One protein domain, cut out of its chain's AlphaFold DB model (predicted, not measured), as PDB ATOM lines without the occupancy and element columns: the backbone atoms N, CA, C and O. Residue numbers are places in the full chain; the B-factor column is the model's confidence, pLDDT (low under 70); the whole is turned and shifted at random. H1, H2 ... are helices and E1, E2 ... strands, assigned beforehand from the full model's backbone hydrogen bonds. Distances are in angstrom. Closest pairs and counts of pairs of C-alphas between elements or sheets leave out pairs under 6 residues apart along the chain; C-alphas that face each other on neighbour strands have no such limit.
ATOM      1  N   ILE A   5     161.406 119.199 116.042       95.31
ATOM      2  CA  ILE A   5     161.795 120.035 114.912       95.31
ATOM      3  C   ILE A   5     161.220 119.451 113.629       95.31
ATOM      4  O   ILE A   5     161.451 118.296 113.277       95.31
ATOM      5  N   VAL A   6     160.506 120.278 112.883       95.38
ATOM      6  CA  VAL A   6     159.988 119.917 111.571       95.38
ATOM      7  C   VAL A   6     160.958 120.366 110.494       95.38
ATOM      8  O   VAL A   6     161.325 121.532 110.449       95.38
ATOM      9  N   VAL A   7     161.317 119.481 109.570       95.38
ATOM     10  CA  VAL A   7     162.127 119.816 108.392       95.38
ATOM     11  C   VAL A   7     161.264 119.708 107.138       95.38
ATOM     12  O   VAL A   7     160.788 118.635 106.767       95.38
ATOM     13  N   ILE A   8     161.048 120.841 106.475       94.25
ATOM     14  CA  ILE A   8     160.270 120.969 105.246       94.25
ATOM     15  C   ILE A   8     161.223 120.969 104.049       94.25
ATOM     16  O   ILE A   8     162.144 121.779 103.960       94.25
ATOM     17  N   GLY A   9     160.949 120.084 103.090       86.81
ATOM     18  CA  GLY A   9     161.763 119.908 101.884       86.81
ATOM     19  C   GLY A   9     162.402 118.523 101.755       86.81
ATOM     20  O   GLY A   9     163.086 118.288 100.765       86.81
ATOM     21  N   GLY A  10     162.124 117.601 102.689       71.81
ATOM     22  CA  GLY A  10     162.594 116.209 102.679       71.81
ATOM     23  C   GLY A  10     163.654 115.887 103.743       71.81
ATOM     24  O   GLY A  10     164.195 116.782 104.387       71.81
ATOM     25  N   ALA A  11     163.939 114.590 103.921       64.75
ATOM     26  CA  ALA A  11     164.920 114.053 104.874       64.75
ATOM     27  C   ALA A  11     166.362 114.180 104.341       64.75
ATOM     28  O   ALA A  11     166.985 113.204 103.925       64.75
ATOM     29  N   GLY A  12     166.853 115.419 104.270       84.38
ATOM     30  CA  GLY A  12     168.209 115.738 103.823       84.38
ATOM     31  C   GLY A  12     169.253 115.713 104.944       84.38
ATOM     32  O   GLY A  12     168.963 115.375 106.089       84.38
ATOM     33  N   GLU A  13     170.473 116.146 104.616       90.44
ATOM     34  CA  GLU A  13     171.602 116.286 105.554       90.44
ATOM     35  C   GLU A  13     171.232 117.075 106.823       90.44
ATOM     36  O   GLU A  13     171.625 116.706 107.925       90.44
ATOM     37  N   VAL A  14     170.402 118.114 106.671       91.25
ATOM     38  CA  VAL A  14     169.902 118.949 107.773       91.25
ATOM     39  C   VAL A  14     169.156 118.126 108.822       91.25
ATOM     40  O   VAL A  14     169.382 118.310 110.013       91.25
ATOM     41  N   ALA A  15     168.291 117.200 108.397       92.94
ATOM     42  CA  ALA A  15     167.519 116.372 109.318       92.94
ATOM     43  C   ALA A  15     168.443 115.487 110.162       92.94
ATOM     44  O   ALA A  15     168.387 115.542 111.386       92.94
ATOM     45  N   ARG A  16     169.379 114.784 109.512       92.31
ATOM     46  CA  ARG A  16     170.359 113.920 110.193       92.31
ATOM     47  C   ARG A  16     171.219 114.689 111.188       92.31
ATOM     48  O   ARG A  16     171.494 114.209 112.280       92.31
ATOM     49  N   ARG A  17     171.658 115.895 110.822       92.88
ATOM     50  CA  ARG A  17     172.464 116.742 111.710       92.88
ATOM     51  C   ARG A  17     171.685 117.184 112.944       92.88
ATOM     52  O   ARG A  17     172.237 117.160 114.039       92.88
ATOM     53  N   LEU A  18     170.405 117.514 112.792       93.50
ATOM     54  CA  LEU A  18     169.529 117.834 113.919       93.50
ATOM     55  C   LEU A  18     169.249 116.598 114.798       93.50
ATOM     56  O   LEU A  18     169.312 116.704 116.022       93.50
ATOM     57  N   GLU A  19     169.033 115.422 114.207       92.94
ATOM     58  CA  GLU A  19     168.879 114.155 114.946       92.94
ATOM     59  C   GLU A  19     170.130 113.821 115.770       92.94
ATOM     60  O   GLU A  19     170.015 113.461 116.938       92.94
ATOM     61  N   MET A  20     171.336 114.013 115.219       92.56
ATOM     62  CA  MET A  20     172.600 113.800 115.947       92.56
ATOM     63  C   MET A  20     172.779 114.744 117.146       92.56
ATOM     64  O   MET A  20     173.471 114.403 118.103       92.56
ATOM     65  N   LEU A  21     172.139 115.917 117.132       92.06
ATOM     66  CA  LEU A  21     172.067 116.825 118.289       92.06
ATOM     67  C   LEU A  21     170.977 116.411 119.301       92.06
ATOM     68  O   LEU A  21     170.754 117.068 120.329       92.06
ATOM     69  N   GLY A  22     170.295 115.306 119.013       90.75
ATOM     70  CA  GLY A  22     169.263 114.683 119.822       90.75
ATOM     71  C   GLY A  22     167.918 115.387 119.747       90.75
ATOM     72  O   GLY A  22     167.196 115.308 120.734       90.75
ATOM     73  N   TYR A  23     167.628 116.149 118.686       93.19
ATOM     74  CA  TYR A  23     166.285 116.682 118.429       93.19
ATOM     75  C   TYR A  23     165.350 115.574 117.936       93.19
ATOM     76  O   TYR A  23     165.781 114.692 117.198       93.19
ATOM     77  N   GLY A  24     164.062 115.659 118.276       92.50
ATOM     78  CA  GLY A  24     163.036 114.859 117.611       92.50
ATOM     79  C   GLY A  24     162.756 115.467 116.242       92.50
ATOM     80  O   GLY A  24     162.264 116.590 116.175       92.50
ATOM     81  N   VAL A  25     163.105 114.786 115.150       94.12
ATOM     82  CA  VAL A  25     163.039 115.370 113.801       94.12
ATOM     83  C   VAL A  25     161.926 114.744 112.971       94.12
ATOM     84  O   VAL A  25     161.834 113.531 112.830       94.12
ATOM     85  N   TYR A  26     161.101 115.601 112.366       93.31
ATOM     86  CA  TYR A  26     159.966 115.203 111.535       93.31
ATOM     87  C   TYR A  26     160.122 115.783 110.137       93.31
ATOM     88  O   TYR A  26     160.052 116.997 109.933       93.31
ATOM     89  N   CYS A  27     160.333 114.925 109.144       93.75
ATOM     90  CA  CYS A  27     160.567 115.363 107.775       93.75
ATOM     91  C   CYS A  27     159.288 115.346 106.939       93.75
ATOM     92  O   CYS A  27     158.634 114.318 106.780       93.75
ATOM     93  N   PHE A  28     158.990 116.468 106.287       92.69
ATOM     94  CA  PHE A  28     157.879 116.578 105.349       92.69
ATOM     95  C   PHE A  28     158.362 117.048 103.984       92.69
ATOM     96  O   PHE A  28     159.217 117.923 103.850       92.69
ATOM     97  N   LYS A  29     157.751 116.505 102.927       90.94
ATOM     98  CA  LYS A  29     158.083 116.867 101.538       90.94
ATOM     99  C   LYS A  29     157.822 118.346 101.232       90.94
ATOM    100  O   LYS A  29     158.484 118.923 100.375       90.94
ATOM    101  N   ASN A  30     156.827 118.948 101.883       91.31
ATOM    102  CA  ASN A  30     156.439 120.346 101.703       91.31
ATOM    103  C   ASN A  30     155.615 120.853 102.899       91.31
ATOM    104  O   ASN A  30     155.119 120.065 103.707       91.31
ATOM    105  N   ALA A  31     155.429 122.174 102.973       89.94
ATOM    106  CA  ALA A  31     154.693 122.828 104.054       89.94
ATOM    107  C   ALA A  31     153.228 122.371 104.151       89.94
ATOM    108  O   ALA A  31     152.674 122.307 105.242       89.94
ATOM    109  N   ARG A  32     152.597 121.992 103.028       90.94
ATOM    110  CA  ARG A  32     151.214 121.490 103.021       90.94
ATOM    111  C   ARG A  32     151.095 120.129 103.707       90.94
ATOM    112  O   ARG A  32     150.088 119.876 104.360       90.94
ATOM    113  N   ALA A  33     152.095 119.263 103.556       90.69
ATOM    114  CA  ALA A  33     152.156 117.984 104.256       90.69
ATOM    115  C   ALA A  33     152.365 118.194 105.762       90.69
ATOM    116  O   ALA A  33     151.599 117.644 106.545       90.69
ATOM    117  N   ALA A  34     153.304 119.066 106.153       90.50
ATOM    118  CA  ALA A  34     153.508 119.435 107.557       90.50
ATOM    119  C   ALA A  34     152.234 120.029 108.182       90.50
ATOM    120  O   ALA A  34     151.818 119.636 109.267       90.50
ATOM    121  N   ALA A  35     151.533 120.902 107.455       90.06
ATOM    122  CA  ALA A  35     150.272 121.478 107.908       90.06
ATOM    123  C   ALA A  35     149.142 120.444 108.048       90.06
ATOM    124  O   ALA A  35     148.159 120.716 108.724       90.06
ATOM    125  N   ARG A  36     149.224 119.271 107.421       90.69
ATOM    126  CA  ARG A  36     148.222 118.204 107.584       90.69
ATOM    127  C   ARG A  36     148.569 117.229 108.704       90.69
ATOM    128  O   ARG A  36     147.747 116.364 108.993       90.69
ATOM    129  N   PHE A  37     149.751 117.357 109.308       88.12
ATOM    130  CA  PHE A  37     150.161 116.489 110.397       88.12
ATOM    131  C   PHE A  37     149.269 116.717 111.632       88.12
ATOM    132  O   PHE A  37     149.108 117.863 112.071       88.12
ATOM    133  N   PRO A  38     148.665 115.657 112.186       84.38
ATOM    134  CA  PRO A  38     147.925 115.721 113.441       84.38
ATOM    135  C   PRO A  38     148.857 116.087 114.598       84.38
ATOM    136  O   PRO A  38     149.849 115.410 114.822       84.38
ATOM    137  N   GLY A  39     148.547 117.147 115.344       84.69
ATOM    138  CA  GLY A  39     149.411 117.608 116.435       84.69
ATOM    139  C   GLY A  39     150.547 118.528 115.995       84.69
ATOM    140  O   GLY A  39     151.501 118.732 116.741       84.69
ATOM    141  N   ARG A  40     150.445 119.129 114.801       88.00
ATOM    142  CA  ARG A  40     151.397 120.142 114.314       88.00
ATOM    143  C   ARG A  40     151.600 121.313 115.284       88.00
ATOM    144  O   ARG A  40     152.653 121.936 115.276       88.00
ATOM    145  N   GLU A  41     150.592 121.622 116.095       87.50
ATOM    146  CA  GLU A  41     150.625 122.646 117.139       87.50
ATOM    147  C   GLU A  41     151.584 122.301 118.287       87.50
ATOM    148  O   GLU A  41     151.996 123.190 119.031       87.50
ATOM    149  N   PHE A  42     151.973 121.028 118.408       89.75
ATOM    150  CA  PHE A  42     152.927 120.566 119.407       89.75
ATOM    151  C   PHE A  42     154.379 120.584 118.923       89.75
ATOM    152  O   PHE A  42     155.281 120.414 119.746       89.75
ATOM    153  N   PHE A  43     154.625 120.862 117.639       93.00
ATOM    154  CA  PHE A  43     155.972 121.133 117.148       93.00
ATOM    155  C   PHE A  43     156.514 122.440 117.721       93.00
ATOM    156  O   PHE A  43     155.773 123.397 117.959       93.00
ATOM    157  N   ASP A  44     157.822 122.470 117.953       93.81
ATOM    158  CA  ASP A  44     158.480 123.617 118.573       93.81
ATOM    159  C   ASP A  44     159.013 124.582 117.511       93.81
ATOM    160  O   ASP A  44     158.929 125.800 117.665       93.81
ATOM    161  N   VAL A  45     159.561 124.040 116.421       94.81
ATOM    162  CA  VAL A  45     160.247 124.803 115.375       94.81
ATOM    163  C   VAL A  45     160.085 124.113 114.023       94.81
ATOM    164  O   VAL A  45     160.105 122.889 113.925       94.81
ATOM    165  N   PHE A  46     159.982 124.910 112.964       95.50
ATOM    166  CA  PHE A  46     159.944 124.467 111.578       95.50
ATOM    167  C   PHE A  46     161.151 125.010 110.818       95.50
ATOM    168  O   PHE A  46     161.506 126.176 110.942       95.50
ATOM    169  N   VAL A  47     161.757 124.176 109.987       95.62
ATOM    170  CA  VAL A  47     162.902 124.492 109.137       95.62
ATOM    171  C   VAL A  47     162.447 124.349 107.691       95.62
ATOM    172  O   VAL A  47     162.230 123.237 107.218       95.62
ATOM    173  N   ASP A  48     162.285 125.457 106.971       94.25
ATOM    174  CA  ASP A  48     162.049 125.443 105.527       94.25
ATOM    175  C   ASP A  48     163.386 125.602 104.804       94.25
ATOM    176  O   ASP A  48     163.894 126.709 104.608       94.25
ATOM    177  N   VAL A  49     163.964 124.463 104.416       90.12
ATOM    178  CA  VAL A  49     165.290 124.400 103.784       90.12
ATOM    179  C   VAL A  49     165.295 125.142 102.447       90.12
ATOM    180  O   VAL A  49     166.281 125.786 102.107       90.12
ATOM    181  N   LYS A  50     164.187 125.100 101.696       88.50
ATOM    182  CA  LYS A  50     164.092 125.766 100.388       88.50
ATOM    183  C   LYS A  50     164.022 127.279 100.521       88.50
ATOM    184  O   LYS A  50     164.556 127.984  99.674       88.50
ATOM    185  N   LYS A  51     163.344 127.768 101.559       90.69
ATOM    186  CA  LYS A  51     163.250 129.203 101.847       90.69
ATOM    187  C   LYS A  51     164.421 129.736 102.667       90.69
ATOM    188  O   LYS A  51     164.510 130.945 102.842       90.69
ATOM    189  N   GLY A  52     165.292 128.866 103.180       92.31
ATOM    190  CA  GLY A  52     166.425 129.279 104.005       92.31
ATOM    191  C   GLY A  52     165.992 129.897 105.337       92.31
ATOM    192  O   GLY A  52     166.647 130.814 105.826       92.31
ATOM    193  N   VAL A  53     164.876 129.441 105.919       94.56
ATOM    194  CA  VAL A  53     164.313 130.042 107.136       94.56
ATOM    195  C   VAL A  53     163.904 128.987 108.154       94.56
ATOM    196  O   VAL A  53     163.334 127.948 107.820       94.56
ATOM    197  N   VAL A  54     164.179 129.286 109.416       95.44
ATOM    198  CA  VAL A  54     163.618 128.611 110.579       95.44
ATOM    199  C   VAL A  54     162.502 129.487 111.129       95.44
ATOM    200  O   VAL A  54     162.684 130.690 111.280       95.44
ATOM    201  N   PHE A  55     161.343 128.919 111.427       94.12
ATOM    202  CA  PHE A  55     160.232 129.669 111.996       94.12
ATOM    203  C   PHE A  55     159.554 128.910 113.129       94.12
ATOM    204  O   PHE A  55     159.557 127.680 113.179       94.12
ATOM    205  N   ARG A  56     158.973 129.663 114.055       92.88
ATOM    206  CA  ARG A  56     158.215 129.144 115.192       92.88
ATOM    207  C   ARG A  56     156.707 129.179 114.926       92.88
ATOM    208  O   ARG A  56     156.257 129.946 114.071       92.88
ATOM    209  N   PRO A  57     155.910 128.385 115.669       88.94
ATOM    210  CA  PRO A  57     154.448 128.432 115.595       88.94
ATOM    211  C   PRO A  57     153.837 129.822 115.846       88.94
ATOM    212  O   PRO A  57     152.772 130.116 115.314       88.94
ATOM    213  N   ASP A  58     154.507 130.674 116.626       88.12
ATOM    214  CA  ASP A  58     154.088 132.051 116.934       88.12
ATOM    215  C   ASP A  58     154.395 133.063 115.811       88.12
ATOM    216  O   ASP A  58     154.046 134.236 115.916       88.12
ATOM    217  N   GLY A  59     155.037 132.616 114.726       88.69
ATOM    218  CA  GLY A  59     155.395 133.441 113.578       88.69
ATOM    219  C   GLY A  59     156.795 134.056 113.631       88.69
ATOM    220  O   GLY A  59     157.199 134.661 112.637       88.69
ATOM    221  N   ALA A  60     157.563 133.881 114.714       91.50
ATOM    222  CA  ALA A  60     158.948 134.345 114.765       91.50
ATOM    223  C   ALA A  60     159.804 133.623 113.710       91.50
ATOM    224  O   ALA A  60     159.699 132.405 113.543       91.50
ATOM    225  N   GLN A  61     160.659 134.367 113.005       94.56
ATOM    226  CA  GLN A  61     161.506 133.849 111.928       94.56
ATOM    227  C   GLN A  61     162.985 134.105 112.207       94.56
ATOM    228  O   GLN A  61     163.372 135.165 112.693       94.56
ATOM    229  N   PHE A  62     163.807 133.128 111.845       93.88
ATOM    230  CA  PHE A  62     165.245 133.099 112.042       93.88
ATOM    231  C   PHE A  62     165.883 132.669 110.715       93.88
ATOM    232  O   PHE A  62     165.624 131.555 110.248       93.88
ATOM    233  N   PRO A  63     166.684 133.520 110.060       93.12
ATOM    234  CA  PRO A  63     167.339 133.140 108.815       93.12
ATOM    235  C   PRO A  63     168.316 131.985 109.062       93.12
ATOM    236  O   PRO A  63     169.069 131.987 110.041       93.12
ATOM    237  N   ILE A  64     168.332 131.006 108.155       86.88
ATOM    238  CA  ILE A  64     169.375 129.980 108.110       86.88
ATOM    239  C   ILE A  64     170.632 130.687 107.600       86.88
ATOM    240  O   ILE A  64     170.826 130.842 106.399       86.88
ATOM    241  N   GLY A  65     171.420 131.229 108.532       81.88
ATOM    242  CA  GLY A  65     172.695 131.880 108.248       81.88
ATOM    243  C   GLY A  65     173.763 130.852 107.875       81.88
ATOM    244  O   GLY A  65     173.611 130.091 106.925       81.88
ATOM    245  N   ALA A  66     174.850 130.792 108.649       77.81
ATOM    246  CA  ALA A  66     175.948 129.860 108.380       77.81
ATOM    247  C   ALA A  66     175.532 128.379 108.482       77.81
ATOM    248  O   ALA A  66     176.031 127.553 107.722       77.81
ATOM    249  N   THR A  67     174.642 128.032 109.422       89.12
ATOM    250  CA  THR A  67     174.175 126.651 109.612       89.12
ATOM    251  C   THR A  67     172.709 126.579 110.078       89.12
ATOM    252  O   THR A  67     172.266 127.441 110.848       89.12
ATOM    253  N   PRO A  68     171.941 125.550 109.662       89.50
ATOM    254  CA  PRO A  68     170.583 125.315 110.158       89.50
ATOM    255  C   PRO A  68     170.513 125.072 111.670       89.50
ATOM    256  O   PRO A  68     169.571 125.517 112.316       89.50
ATOM    257  N   GLU A  69     171.509 124.407 112.256       92.31
ATOM    258  CA  GLU A  69     171.532 124.061 113.682       92.31
ATOM    259  C   GLU A  69     171.631 125.306 114.555       92.31
ATOM    260  O   GLU A  69     170.960 125.393 115.583       92.31
ATOM    261  N   ALA A  70     172.434 126.291 114.141       92.62
ATOM    262  CA  ALA A  70     172.535 127.559 114.850       92.62
ATOM    263  C   ALA A  70     171.195 128.308 114.839       92.62
ATOM    264  O   ALA A  70     170.763 128.804 115.880       92.62
ATOM    265  N   ALA A  71     170.508 128.331 113.692       93.88
ATOM    266  CA  ALA A  71     169.194 128.957 113.567       93.88
ATOM    267  C   ALA A  71     168.125 128.226 114.397       93.88
ATOM    268  O   ALA A  71     167.356 128.871 115.108       93.88
ATOM    269  N   VAL A  72     168.115 126.887 114.387       94.75
ATOM    270  CA  VAL A  72     167.223 126.078 115.237       94.75
ATOM    271  C   VAL A  72     167.502 126.327 116.717       94.75
ATOM    272  O   VAL A  72     166.571 126.571 117.481       94.75
ATOM    273  N   LYS A  73     168.771 126.332 117.135       94.19
ATOM    274  CA  LYS A  73     169.149 126.608 118.525       94.19
ATOM    275  C   LYS A  73     168.703 128.002 118.963       94.19
ATOM    276  O   LYS A  73     168.190 128.137 120.072       94.19
ATOM    277  N   ALA A  74     168.868 129.015 118.113       93.25
ATOM    278  CA  ALA A  74     168.399 130.369 118.389       93.25
ATOM    279  C   ALA A  74     166.869 130.407 118.532       93.25
ATOM    280  O   ALA A  74     166.365 130.948 119.514       93.25
ATOM    281  N   ALA A  75     166.142 129.755 117.618       93.75
ATOM    282  CA  ALA A  75     164.684 129.680 117.659       93.75
ATOM    283  C   ALA A  75     164.170 129.002 118.938       93.75
ATOM    284  O   ALA A  75     163.275 129.527 119.597       93.75
ATOM    285  N   VAL A  76     164.771 127.871 119.316       92.38
ATOM    286  CA  VAL A  76     164.444 127.138 120.545       92.38
ATOM    287  C   VAL A  76     164.772 127.960 121.793       92.38
ATOM    288  O   VAL A  76     163.960 128.021 122.708       92.38
ATOM    289  N   SER A  77     165.934 128.616 121.837       90.50
ATOM    290  CA  SER A  77     166.368 129.385 123.018       90.50
ATOM    291  C   SER A  77     165.549 130.658 123.237       90.50
ATOM    292  O   SER A  77     165.492 131.163 124.351       90.50
ATOM    293  N   ALA A  78     164.920 131.188 122.186       89.00
ATOM    294  CA  ALA A  78     164.034 132.345 122.277       89.00
ATOM    295  C   ALA A  78     162.613 131.984 122.756       89.00
ATOM    296  O   ALA A  78     161.743 132.857 122.810       89.00
ATOM    297  N   ARG A  79     162.333 130.702 123.016       86.56
ATOM    298  CA  ARG A  79     161.006 130.207 123.377       86.56
ATOM    299  C   ARG A  79     160.776 130.330 124.892       86.56
ATOM    300  O   ARG A  79     161.624 129.861 125.646       86.56
TER     301      ARG A  79
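Overview. This is residues 5 to 79 of the 197 residues of the protein "HPt domain-containing protein" of Acholeplasmataceae bacterium (UniProt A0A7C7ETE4). A twisted sheet of five short strands forms the core, with H1 and H3 packed on one face and the small helix H2 on the opposite face. H1 covers the E2 and E1 part of the sheet and H3 the part near E4. The printed part has 75 residues with three named helices and five named strands, in the order E1, H1, E2, H2, E3, E4, E5, H3. The mixed sheet runs E2, E1, E3, E4, E5, and the class is mixed, helices and strands. The whole is compact, with a radius of gyration of the C-alphas of 10.9 A, and rounded, with spans of 29 by 25 by 23 A.

Along the chain. E1, residues 5 to 8, begins at C-alpha 5 (161.795, 120.035, 114.912) and is 9.8 A long. H1, residues 13 to 20, is 10.7 A long, and E2, residues 24 to 28, is 13.4 A long. H2, residues 31 to 35, measures 6.0 A. E3, residues 45 to 48, measures 10.0 A and begins at C-alpha 45 (160.247, 124.803, 115.375). E4, residues 53 to 55, and E5, residues 61 to 63, measure 6.4 A and 6.6 A. H3, residues 68 to 77, is 14.1 A long and ends at C-alpha 77 (166.368, 129.385, 123.018).

Arrangement. E1 is parallel to E2, with N 7 and O 26 2.8 A apart, within hydrogen-bond range. E1, H1 and E2 form a strand-helix-strand unit, two parallel neighbour strands with a helix between, with a right-handed crossover. H1 is on the sheet at a height of 8.8 A, and its closest C-alphas to E2 are those of Glu 19 and Val 25, 6.1 A apart. E2, H2 and E3 form a split unit, with E1 between the two strands, also right-handed. H2 is on the opposite face from H1, and the C-alphas of Phe 28 and Ala 34 are the closest of E2 and H2, at 5.7 A. E1 and E3 are parallel, with N 6 and O 45 at 2.8 A. E3, E4 and E5 form a meander, each strand the antiparallel neighbour of the one before; N 46 and O 55 are 2.8 A apart, and N 62 and O 54 2.7 A. H3 is on the same face as H1, at a height of 7.2 A, and runs along the strands at 23 degrees to E4 on the local plane. H1 and H3 touch at a steep tilt of 49 degrees, the same way, the closest C-alphas being those of Leu 18 and Glu 69, 6.5 A apart. In H1, H2 and H3 every O i to N i+4 pair is within hydrogen-bond range.

Size, cuts and confidence. The two C-alphas farthest apart, those of Pro 38 and Ala 66, are 31.8 A apart. The printed part has no cut and no long link; H2 to E3, nine residues, is short but not tight. The mean pLDDT of the printed part is 90.7, and residue 11 is under 70.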